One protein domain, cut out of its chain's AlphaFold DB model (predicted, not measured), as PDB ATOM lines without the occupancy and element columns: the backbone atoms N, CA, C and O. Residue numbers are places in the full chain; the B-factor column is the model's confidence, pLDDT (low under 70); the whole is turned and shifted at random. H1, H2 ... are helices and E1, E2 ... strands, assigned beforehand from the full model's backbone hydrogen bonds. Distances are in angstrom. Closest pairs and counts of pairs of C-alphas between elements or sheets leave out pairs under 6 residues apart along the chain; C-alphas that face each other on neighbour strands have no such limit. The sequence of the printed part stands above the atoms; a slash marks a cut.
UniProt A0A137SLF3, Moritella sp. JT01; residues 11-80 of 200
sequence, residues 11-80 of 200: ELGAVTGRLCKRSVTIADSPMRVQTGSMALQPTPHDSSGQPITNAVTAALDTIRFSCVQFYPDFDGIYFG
ATOM      1  N   GLU A  11     180.556 204.678 103.762       92.75
ATOM      2  CA  GLU A  11     179.983 203.578 104.546       92.75
ATOM      3  C   GLU A  11     180.817 203.195 105.776       92.75
ATOM      4  O   GLU A  11     180.254 202.763 106.781       92.75
ATOM      5  N   LEU A  12     182.138 203.410 105.752       93.69
ATOM      6  CA  LEU A  12     183.001 203.205 106.921       93.69
ATOM      7  C   LEU A  12     182.596 204.150 108.060       93.69
ATOM      8  O   LEU A  12     182.509 203.745 109.223       93.69
ATOM      9  N   GLY A  13     182.336 205.415 107.724       93.19
ATOM     10  CA  GLY A  13     181.851 206.408 108.674       93.19
ATOM     11  C   GLY A  13     180.451 206.058 109.170       93.19
ATOM     12  O   GLY A  13     180.202 206.091 110.377       93.19
ATOM     13  N   ALA A  14     179.565 205.647 108.261       93.38
ATOM     14  CA  ALA A  14     178.194 205.273 108.588       93.38
ATOM     15  C   ALA A  14     178.117 204.067 109.538       93.38
ATOM     16  O   ALA A  14     177.441 204.145 110.569       93.38
ATOM     17  N   VAL A  15     178.849 202.979 109.261       93.94
ATOM     18  CA  VAL A  15     178.859 201.791 110.130       93.94
ATOM     19  C   VAL A  15     179.502 202.091 111.483       93.94
ATOM     20  O   VAL A  15     178.975 201.692 112.521       93.94
ATOM     21  N   THR A  16     180.581 202.878 111.510       92.62
ATOM     22  CA  THR A  16     181.211 203.303 112.769       92.62
ATOM     23  C   THR A  16     180.246 204.152 113.600       92.62
ATOM     24  O   THR A  16     180.075 203.915 114.796       92.62
ATOM     25  N   GLY A  17     179.546 205.097 112.968       92.44
ATOM     26  CA  GLY A  17     178.513 205.907 113.613       92.44
ATOM     27  C   GLY A  17     177.365 205.061 114.162       92.44
ATOM     28  O   GLY A  17     176.903 205.302 115.280       92.44
ATOM     29  N   ARG A  18     176.948 204.022 113.429       92.44
ATOM     30  CA  ARG A  18     175.931 203.064 113.875       92.44
ATOM     31  C   ARG A  18     176.369 202.308 115.130       92.44
ATOM     32  O   ARG A  18     175.604 202.256 116.089       92.44
ATOM     33  N   LEU A  19     177.606 201.809 115.167       92.69
ATOM     34  CA  LEU A  19     178.180 201.108 116.328       92.69
ATOM     35  C   LEU A  19     178.335 202.007 117.569       92.69
ATOM     36  O   LEU A  19     178.415 201.497 118.688       92.69
ATOM     37  N   CYS A  20     178.398 203.328 117.376       92.25
ATOM     38  CA  CYS A  20     178.523 204.338 118.429       92.25
ATOM     39  C   CYS A  20     177.194 205.022 118.800       92.25
ATOM     40  O   CYS A  20     177.185 205.938 119.630       92.25
ATOM     41  N   LYS A  21     176.072 204.624 118.193       90.81
ATOM     42  CA  LYS A  21     174.770 205.257 118.431       90.81
ATOM     43  C   LYS A  21     174.338 205.040 119.887       90.81
ATOM     44  O   LYS A  21     174.470 203.958 120.440       90.81
ATOM     45  N   ARG A  22     173.762 206.062 120.530       87.38
ATOM     46  CA  ARG A  22     173.305 205.952 121.936       87.38
ATOM     47  C   ARG A  22     172.140 204.979 122.136       87.38
ATOM     48  O   ARG A  22     171.861 204.599 123.265       87.38
ATOM     49  N   SER A  23     171.452 204.623 121.053       88.31
ATOM     50  CA  SER A  23     170.346 203.664 121.041       88.31
ATOM     51  C   SER A  23     170.810 202.211 120.886       88.31
ATOM     52  O   SER A  23     169.976 201.356 120.604       88.31
ATOM     53  N   VAL A  24     172.118 201.945 120.954       91.00
ATOM     54  CA  VAL A  24     172.689 200.597 120.879       91.00
ATOM     55  C   VAL A  24     173.648 200.353 122.041       91.00
ATOM     56  O   VAL A  24     174.171 201.279 122.665       91.00
ATOM     57  N   THR A  25     173.880 199.083 122.322       91.38
ATOM     58  CA  THR A  25     174.878 198.563 123.247       91.38
ATOM     59  C   THR A  25     176.123 198.105 122.491       91.38
ATOM     60  O   THR A  25     176.199 198.137 121.263       91.38
ATOM     61  N   ILE A  26     177.136 197.655 123.234       91.81
ATOM     62  CA  ILE A  26     178.327 197.062 122.617       91.81
ATOM     63  C   ILE A  26     178.042 195.701 121.961       91.81
ATOM     64  O   ILE A  26     178.836 195.271 121.129       91.81
ATOM     65  N   ALA A  27     176.949 195.047 122.369       92.38
ATOM     66  CA  ALA A  27     176.545 193.718 121.925       92.38
ATOM     67  C   ALA A  27     175.625 193.747 120.698       92.38
ATOM     68  O   ALA A  27     175.341 192.698 120.144       92.38
ATOM     69  N   ASP A  28     175.153 194.923 120.279       91.75
ATOM     70  CA  ASP A  28     174.297 195.034 119.103       91.75
ATOM     71  C   ASP A  28     175.115 194.993 117.806       91.75
ATOM     72  O   ASP A  28     176.053 195.785 117.618       91.75
ATOM     73  N   SER A  29     174.681 194.127 116.888       92.12
ATOM     74  CA  SER A  29     175.173 194.080 115.516       92.12
ATOM     75  C   SER A  29     174.871 195.385 114.752       92.12
ATOM     76  O   SER A  29     173.765 195.941 114.856       92.12
ATOM     77  N   PRO A  30     175.797 195.863 113.894       92.75
ATOM     78  CA  PRO A  30     175.497 196.908 112.913       92.75
ATOM     79  C   PRO A  30     174.432 196.489 111.877       92.75
ATOM     80  O   PRO A  30     173.822 197.366 111.255       92.75
ATOM     81  N   MET A  31     174.142 195.193 111.742       93.31
ATOM     82  CA  MET A  31     173.077 194.649 110.896       93.31
ATOM     83  C   MET A  31     171.671 194.941 111.415       93.31
ATOM     84  O   MET A  31     170.705 194.878 110.660       93.31
ATOM     85  N   ARG A  32     171.523 195.357 112.680       92.50
ATOM     86  CA  ARG A  32     170.219 195.630 113.298       92.50
ATOM     87  C   ARG A  32     169.404 196.672 112.516       92.50
ATOM     88  O   ARG A  32     169.557 197.882 112.700       92.50
ATOM     89  N   VAL A  33     168.445 196.188 111.729       92.75
ATOM     90  CA  VAL A  33     167.537 196.972 110.871       92.75
ATOM     91  C   VAL A  33     166.709 197.991 111.662       92.75
ATOM     92  O   VAL A  33     166.514 199.123 111.221       92.75
ATOM     93  N   GLN A  34     166.313 197.649 112.893       91.06
ATOM     94  CA  GLN A  34     165.574 198.539 113.800       91.06
ATOM     95  C   GLN A  34     166.337 199.824 114.180       91.06
ATOM     96  O   GLN A  34     165.748 200.749 114.732       91.06
ATOM     97  N   THR A  35     167.644 199.916 113.904       90.94
ATOM     98  CA  THR A  35     168.402 201.164 114.106       90.94
ATOM     99  C   THR A  35     168.121 202.231 113.041       90.94
ATOM    100  O   THR A  35     168.590 203.367 113.203       90.94
ATOM    101  N   GLY A  36     167.325 201.894 112.018       91.94
ATOM    102  CA  GLY A  36     167.001 202.715 110.852       91.94
ATOM    103  C   GLY A  36     167.856 202.342 109.643       91.94
ATOM    104  O   GLY A  36     168.776 201.534 109.756       91.94
ATOM    105  N   SER A  37     167.571 202.927 108.482       93.44
ATOM    106  CA  SER A  37     168.456 202.844 107.316       93.44
ATOM    107  C   SER A  37     169.712 203.702 107.519       93.44
ATOM    108  O   SER A  37     169.778 204.573 108.393       93.44
ATOM    109  N   MET A  38     170.760 203.415 106.756       92.00
ATOM    110  CA  MET A  38     171.949 204.252 106.679       92.00
ATOM    111  C   MET A  38     171.713 205.415 105.716       92.00
ATOM    112  O   MET A  38     171.165 205.231 104.632       92.00
ATOM    113  N   ALA A  39     172.176 206.599 106.108       90.00
ATOM    114  CA  ALA A  39     172.288 207.739 105.212       90.00
ATOM    115  C   ALA A  39     173.678 207.698 104.570       90.00
ATOM    116  O   ALA A  39     174.652 208.088 105.208       90.00
ATOM    117  N   LEU A  40     173.746 207.151 103.359       92.25
ATOM    118  CA  LEU A  40     174.962 207.076 102.551       92.25
ATOM    119  C   LEU A  40     174.899 208.067 101.389       92.25
ATOM    120  O   LEU A  40     173.845 208.647 101.102       92.25
ATOM    121  N   GLN A  41     176.021 208.215 100.691       92.38
ATOM    122  CA  GLN A  41     176.070 208.867  99.386       92.38
ATOM    123  C   GLN A  41     175.084 208.222  98.383       92.38
ATOM    124  O   GLN A  41     174.602 207.105  98.604       92.38
ATOM    125  N   PRO A  42     174.755 208.906  97.269       91.44
ATOM    126  CA  PRO A  42     173.918 208.329  96.223       91.44
ATOM    127  C   PRO A  42     174.434 206.967  95.746       91.44
ATOM    128  O   PRO A  42     175.643 206.754  95.661       91.44
ATOM    129  N   THR A  43     173.507 206.067  95.406       91.81
ATOM    130  CA  THR A  43     173.828 204.708  94.955       91.81
ATOM    131  C   THR A  43     174.863 204.729  93.824       91.81
ATOM    132  O   THR A  43     174.620 205.365  92.791       91.81
ATOM    133  N   PRO A  44     176.012 204.049  93.995       93.06
ATOM    134  CA  PRO A  44     177.052 204.011  92.982       93.06
ATOM    135  C   PRO A  44     176.585 203.200  91.770       93.06
ATOM    136  O   PRO A  44     175.840 202.223  91.903       93.06
ATOM    137  N   HIS A  45     177.060 203.610  90.596       94.50
ATOM    138  CA  HIS A  45     176.838 202.915  89.332       94.50
ATOM    139  C   HIS A  45     178.176 202.443  88.764       94.50
ATOM    140  O   HIS A  45     179.203 203.102  88.947       94.50
ATOM    141  N   ASP A  46     178.167 201.303  88.082       92.19
ATOM    142  CA  ASP A  46     179.335 200.788  87.377       92.19
ATOM    143  C   ASP A  46     179.633 201.577  86.084       92.19
ATOM    144  O   ASP A  46     178.927 202.517  85.708       92.19
ATOM    145  N   SER A  47     180.685 201.179  85.363       92.56
ATOM    146  CA  SER A  47     181.057 201.796  84.080       92.56
ATOM    147  C   SER A  47     179.994 201.652  82.981       92.56
ATOM    148  O   SER A  47     180.069 202.352  81.975       92.56
ATOM    149  N   SER A  48     179.034 200.741  83.151       93.88
ATOM    150  CA  SER A  48     177.908 200.503  82.243       93.88
ATOM    151  C   SER A  48     176.636 201.241  82.685       93.88
ATOM    152  O   SER A  48     175.599 201.108  82.036       93.88
ATOM    153  N   GLY A  49     176.696 202.011  83.777       92.94
ATOM    154  CA  GLY A  49     175.561 202.732  84.346       92.94
ATOM    155  C   GLY A  49     174.592 201.857  85.143       92.94
ATOM    156  O   GLY A  49     173.476 202.300  85.399       92.94
ATOM    157  N   GLN A  50     174.972 200.637  85.532       93.94
ATOM    158  CA  GLN A  50     174.138 199.768  86.366       93.94
ATOM    159  C   GLN A  50     174.373 200.050  87.854       93.94
ATOM    160  O   GLN A  50     175.532 200.134  88.271       93.94
ATOM    161  N   PRO A  51     173.312 200.198  88.671       92.75
ATOM    162  CA  PRO A  51     173.466 200.425  90.101       92.75
ATOM    163  C   PRO A  51     174.019 199.177  90.795       92.75
ATOM    164  O   PRO A  51     173.805 198.046  90.350       92.75
ATOM    165  N   ILE A  52     174.691 199.375  91.928       91.88
ATOM    166  CA  ILE A  52     175.091 198.260  92.793       91.88
ATOM    167  C   ILE A  52     173.875 197.410  93.199       91.88
ATOM    168  O   ILE A  52     172.808 197.927  93.528       91.88
ATOM    169  N   THR A  53     174.046 196.088  93.186       91.44
ATOM    170  CA  THR A  53     172.993 195.120  93.516       91.44
ATOM    171  C   THR A  53     173.360 194.289  94.740       91.44
ATOM    172  O   THR A  53     174.535 194.152  95.086       91.44
ATOM    173  N   ASN A  54     172.355 193.658  95.356       90.50
ATOM    174  CA  ASN A  54     172.572 192.753  96.490       90.50
ATOM    175  C   ASN A  54     173.416 191.518  96.109       90.50
ATOM    176  O   ASN A  54     174.100 190.944  96.947       90.50
ATOM    177  N   ALA A  55     173.410 191.122  94.830       92.06
ATOM    178  CA  ALA A  55     174.256 190.035  94.335       92.06
ATOM    179  C   ALA A  55     175.747 190.407  94.377       92.06
ATOM    180  O   ALA A  55     176.584 189.578  94.730       92.06
ATOM    181  N   VAL A  56     176.081 191.664  94.060       92.94
ATOM    182  CA  VAL A  56     177.460 192.169  94.133       92.94
ATOM    183  C   VAL A  56     177.929 192.227  95.583       92.94
ATOM    184  O   VAL A  56     179.014 191.737  95.894       92.94
ATOM    185  N   THR A  57     177.116 192.781  96.486       92.88
ATOM    186  CA  THR A  57     177.483 192.878  97.906       92.88
ATOM    187  C   THR A  57     177.593 191.504  98.564       92.88
ATOM    188  O   THR A  57     178.537 191.291  99.316       92.88
ATOM    189  N   ALA A  58     176.730 190.541  98.222       91.50
ATOM    190  CA  ALA A  58     176.834 189.157  98.696       91.50
ATOM    191  C   ALA A  58     178.101 188.436  98.190       91.50
ATOM    192  O   ALA A  58     178.745 187.696  98.938       91.50
ATOM    193  N   ALA A  59     178.504 188.671  96.938       93.69
ATOM    194  CA  ALA A  59     179.745 188.114  96.400       93.69
ATOM    195  C   ALA A  59     180.988 188.681  97.112       93.69
ATOM    196  O   ALA A  59     181.930 187.942  97.400       93.69
ATOM    197  N   LEU A  60     180.977 189.978  97.438       93.19
ATOM    198  CA  LEU A  60     182.030 190.621  98.228       93.19
ATOM    199  C   LEU A  60     182.044 190.122  99.681       93.19
ATOM    200  O   LEU A  60     183.114 189.891 100.247       93.19
ATOM    201  N   ASP A  61     180.871 189.909 100.271       90.50
ATOM    202  CA  ASP A  61     180.719 189.359 101.619       90.50
ATOM    203  C   ASP A  61     181.304 187.942 101.734       90.50
ATOM    204  O   ASP A  61     182.063 187.658 102.659       90.50
ATOM    205  N   THR A  62     181.102 187.109 100.705       89.50
ATOM    206  CA  THR A  62     181.675 185.749 100.609       89.50
ATOM    207  C   THR A  62     183.206 185.743 100.692       89.50
ATOM    208  O   THR A  62     183.805 184.820 101.245       89.50
ATOM    209  N   ILE A  63     183.866 186.785 100.179       90.25
ATOM    210  CA  ILE A  63     185.326 186.963 100.273       90.25
ATOM    211  C   ILE A  63     185.735 187.870 101.451       90.25
ATOM    212  O   ILE A  63     186.853 188.385 101.485       90.25
ATOM    213  N   ARG A  64     184.852 188.004 102.451       88.06
ATOM    214  CA  ARG A  64     185.052 188.657 103.756       88.06
ATOM    215  C   ARG A  64     185.105 190.186 103.745       88.06
ATOM    216  O   ARG A  64     185.601 190.786 104.702       88.06
ATOM    217  N   PHE A  65     184.570 190.845 102.719       92.50
ATOM    218  CA  PHE A  65     184.283 192.278 102.823       92.50
ATOM    219  C   PHE A  65     183.006 192.505 103.624       92.50
ATOM    220  O   PHE A  65     182.020 191.800 103.473       92.50
ATOM    221  N   SER A  66     182.997 193.532 104.460       93.56
ATOM    222  CA  SER A  66     181.802 193.983 105.164       93.56
ATOM    223  C   SER A  66     181.059 194.983 104.291       93.56
ATOM    224  O   SER A  66     181.539 196.102 104.100       93.56
ATOM    225  N   CYS A  67     179.917 194.578 103.743       93.56
ATOM    226  CA  CYS A  67     179.195 195.359 102.743       93.56
ATOM    227  C   CYS A  67     177.840 195.868 103.244       93.56
ATOM    228  O   CYS A  67     177.312 195.437 104.274       93.56
ATOM    229  N   VAL A  68     177.266 196.792 102.471       93.38
ATOM    230  CA  VAL A  68     175.867 197.189 102.630       93.38
ATOM    231  C   VAL A  68     174.935 196.036 102.250       93.38
ATOM    232  O   VAL A  68     175.289 195.178 101.439       93.38
ATOM    233  N   GLN A  69     173.731 196.039 102.811       91.44
ATOM    234  CA  GLN A  69     172.682 195.074 102.504       91.44
ATOM    235  C   GLN A  69     171.399 195.779 102.072       91.44
ATOM    236  O   GLN A  69     171.063 196.856 102.576       91.44
ATOM    237  N   PHE A  70     170.676 195.129 101.163       90.19
ATOM    238  CA  PHE A  70     169.360 195.542 100.694       90.19
ATOM    239  C   PHE A  70     168.371 194.412 100.951       90.19
ATOM    240  O   PHE A  70     168.685 193.244 100.712       90.19
ATOM    241  N   TYR A  71     167.172 194.758 101.400       90.19
ATOM    242  CA  TYR A  71     166.096 193.797 101.596       90.19
ATOM    243  C   TYR A  71     165.032 194.032 100.520       90.19
ATOM    244  O   TYR A  71     164.613 195.178 100.337       90.19
ATOM    245  N   PRO A  72     164.612 192.990  99.777       88.25
ATOM    246  CA  PRO A  72     163.497 193.110  98.846       88.25
ATOM    247  C   PRO A  72     162.264 193.668  99.554       88.25
ATOM    248  O   PRO A  72     161.984 193.293 100.692       88.25
ATOM    249  N   ASP A  73     161.557 194.572  98.880       88.75
ATOM    250  CA  ASP A  73     160.313 195.177  99.369       88.75
ATOM    251  C   ASP A  73     160.442 195.930 100.709       88.75
ATOM    252  O   ASP A  73     159.451 196.147 101.411       88.75
ATOM    253  N   PHE A  74     161.658 196.353 101.074       91.12
ATOM    254  CA  PHE A  74     161.914 197.100 102.301       91.12
ATOM    255  C   PHE A  74     162.881 198.265 102.062       91.12
ATOM    256  O   PHE A  74     164.062 198.082 101.762       91.12
ATOM    257  N   ASP A  75     162.355 199.483 102.201       90.56
ATOM    258  CA  ASP A  75     163.049 200.705 101.808       90.56
ATOM    259  C   ASP A  75     164.279 201.011 102.672       90.56
ATOM    260  O   ASP A  75     164.214 201.104 103.900       90.56
ATOM    261  N   GLY A  76     165.394 201.296 102.000       91.50
ATOM    262  CA  GLY A  76     166.609 201.820 102.610       91.50
ATOM    263  C   GLY A  76     167.835 200.933 102.417       91.50
ATOM    264  O   GLY A  76     167.775 199.831 101.881       91.50
ATOM    265  N   ILE A  77     168.977 201.461 102.856       93.19
ATOM    266  CA  ILE A  77     170.266 200.772 102.792       93.19
ATOM    267  C   ILE A  77     170.665 200.366 104.207       93.19
ATOM    268  O   ILE A  77     170.678 201.195 105.118       93.19
ATOM    269  N   TYR A  78     170.994 199.094 104.395       94.44
ATOM    270  CA  TYR A  78     171.423 198.517 105.666       94.44
ATOM    271  C   TYR A  78     172.871 198.035 105.557       94.44
ATOM    272  O   TYR A  78     173.541 198.286 104.557       94.44
ATOM    273  N   PHE A  79     173.395 197.396 106.597       93.75
ATOM    274  CA  PHE A  79     174.781 196.926 106.635       93.75
ATOM    275  C   PHE A  79     174.835 195.487 107.140       93.75
ATOM    276  O   PHE A  79     173.934 195.089 107.864       93.75
ATOM    277  N   GLY A  80     175.856 194.718 106.767       91.44
ATOM    278  CA  GLY A  80     176.080 193.377 107.322       91.44
ATOM    279  C   GLY A  80     176.690 193.386 108.731       91.44
ATOM    280  O   GLY A  80     176.894 194.441 109.332       91.44
TER     281      GLY A  80
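AT A GLANCE: This is residues 11 to 80 of the 200 residues of a protein of Moritella sp. JT01 (UniProt A0A137SLF3). A small two-stranded hairpin, E1 and E2, comes at the end of a printed part made mostly of loops, with one short helix, H2, packed near E1 and another, H1, near the ends of the strands at Val 68 and Phe 79. The long stretch from residue 20 to residue 53, with no named element, makes the length: it loops out to Thr 25 at one end of the long axis and to Ser 48 at the other. The printed part has 70 residues, with two named helices and two named strands in the order H1, H2, E1, E2; the sheet's order is E1 - E2, antiparallel. The class is mixed, helices and strands, though under half of the residues are in named elements. The whole is compact by its radius of gyration of the C-alphas, 12.8 A, yet elongated in outline, with spans of 41 by 25 by 23 A.

HOW THE PARTS SIT: H1, residues 11 to 19, comes closest to E2, residues 74 to 79, at the C-alphas of Val 15 and Phe 79, 7.2 A apart. The closest C-alphas of H1 and E1, residues 68 to 71, are those of Glu 11 and Val 68, 7.8 A apart. H1 and H2, residues 54 to 62, are apart. The closest C-alphas of H2 and E1 are those of Asn 54 and Phe 70, 6.0 A apart, and the two elements' centres are 9.8 A apart. H2 and E2 are apart. E1 and E2 form a hairpin of antiparallel strands, with 153 degrees between their directions. C-alphas 68 and 79 face each other at 4.2 A. N 69 and O 78, and also N 78 and O 69, are within hydrogen-bond range at 2.9 A. In H1 and H2 every O i to N i+4 pair is within hydrogen-bond range.

IN THESE COORDINATES: H1 begins at C-alpha 11 at (179.983, 203.578, 104.546) and is 12.2 A long from first to last C-alpha. H2 begins at C-alpha 54 at (172.572, 192.753, 96.490) and is also 12.2 A long. E1, from Val 68 to Tyr 71, measures 10.4 A. E2, from Phe 74 to Phe 79, measures 13.6 A and ends at C-alpha 79 at (174.781, 196.926, 106.635).

THE WHOLE: The two C-alphas farthest apart, those of Thr 25 and Ser 48, are 41.2 A from each other. The first and last printed C-alphas, of Glu 11 and Gly 80, are 11.3 A apart. The printed part has no cut. The link from H1 to H2, 34 residues, is long; those from H2 to E1 and from E1 to E2 are tight. The mean pLDDT of the printed part is 92.0, and no printed residue is under 70.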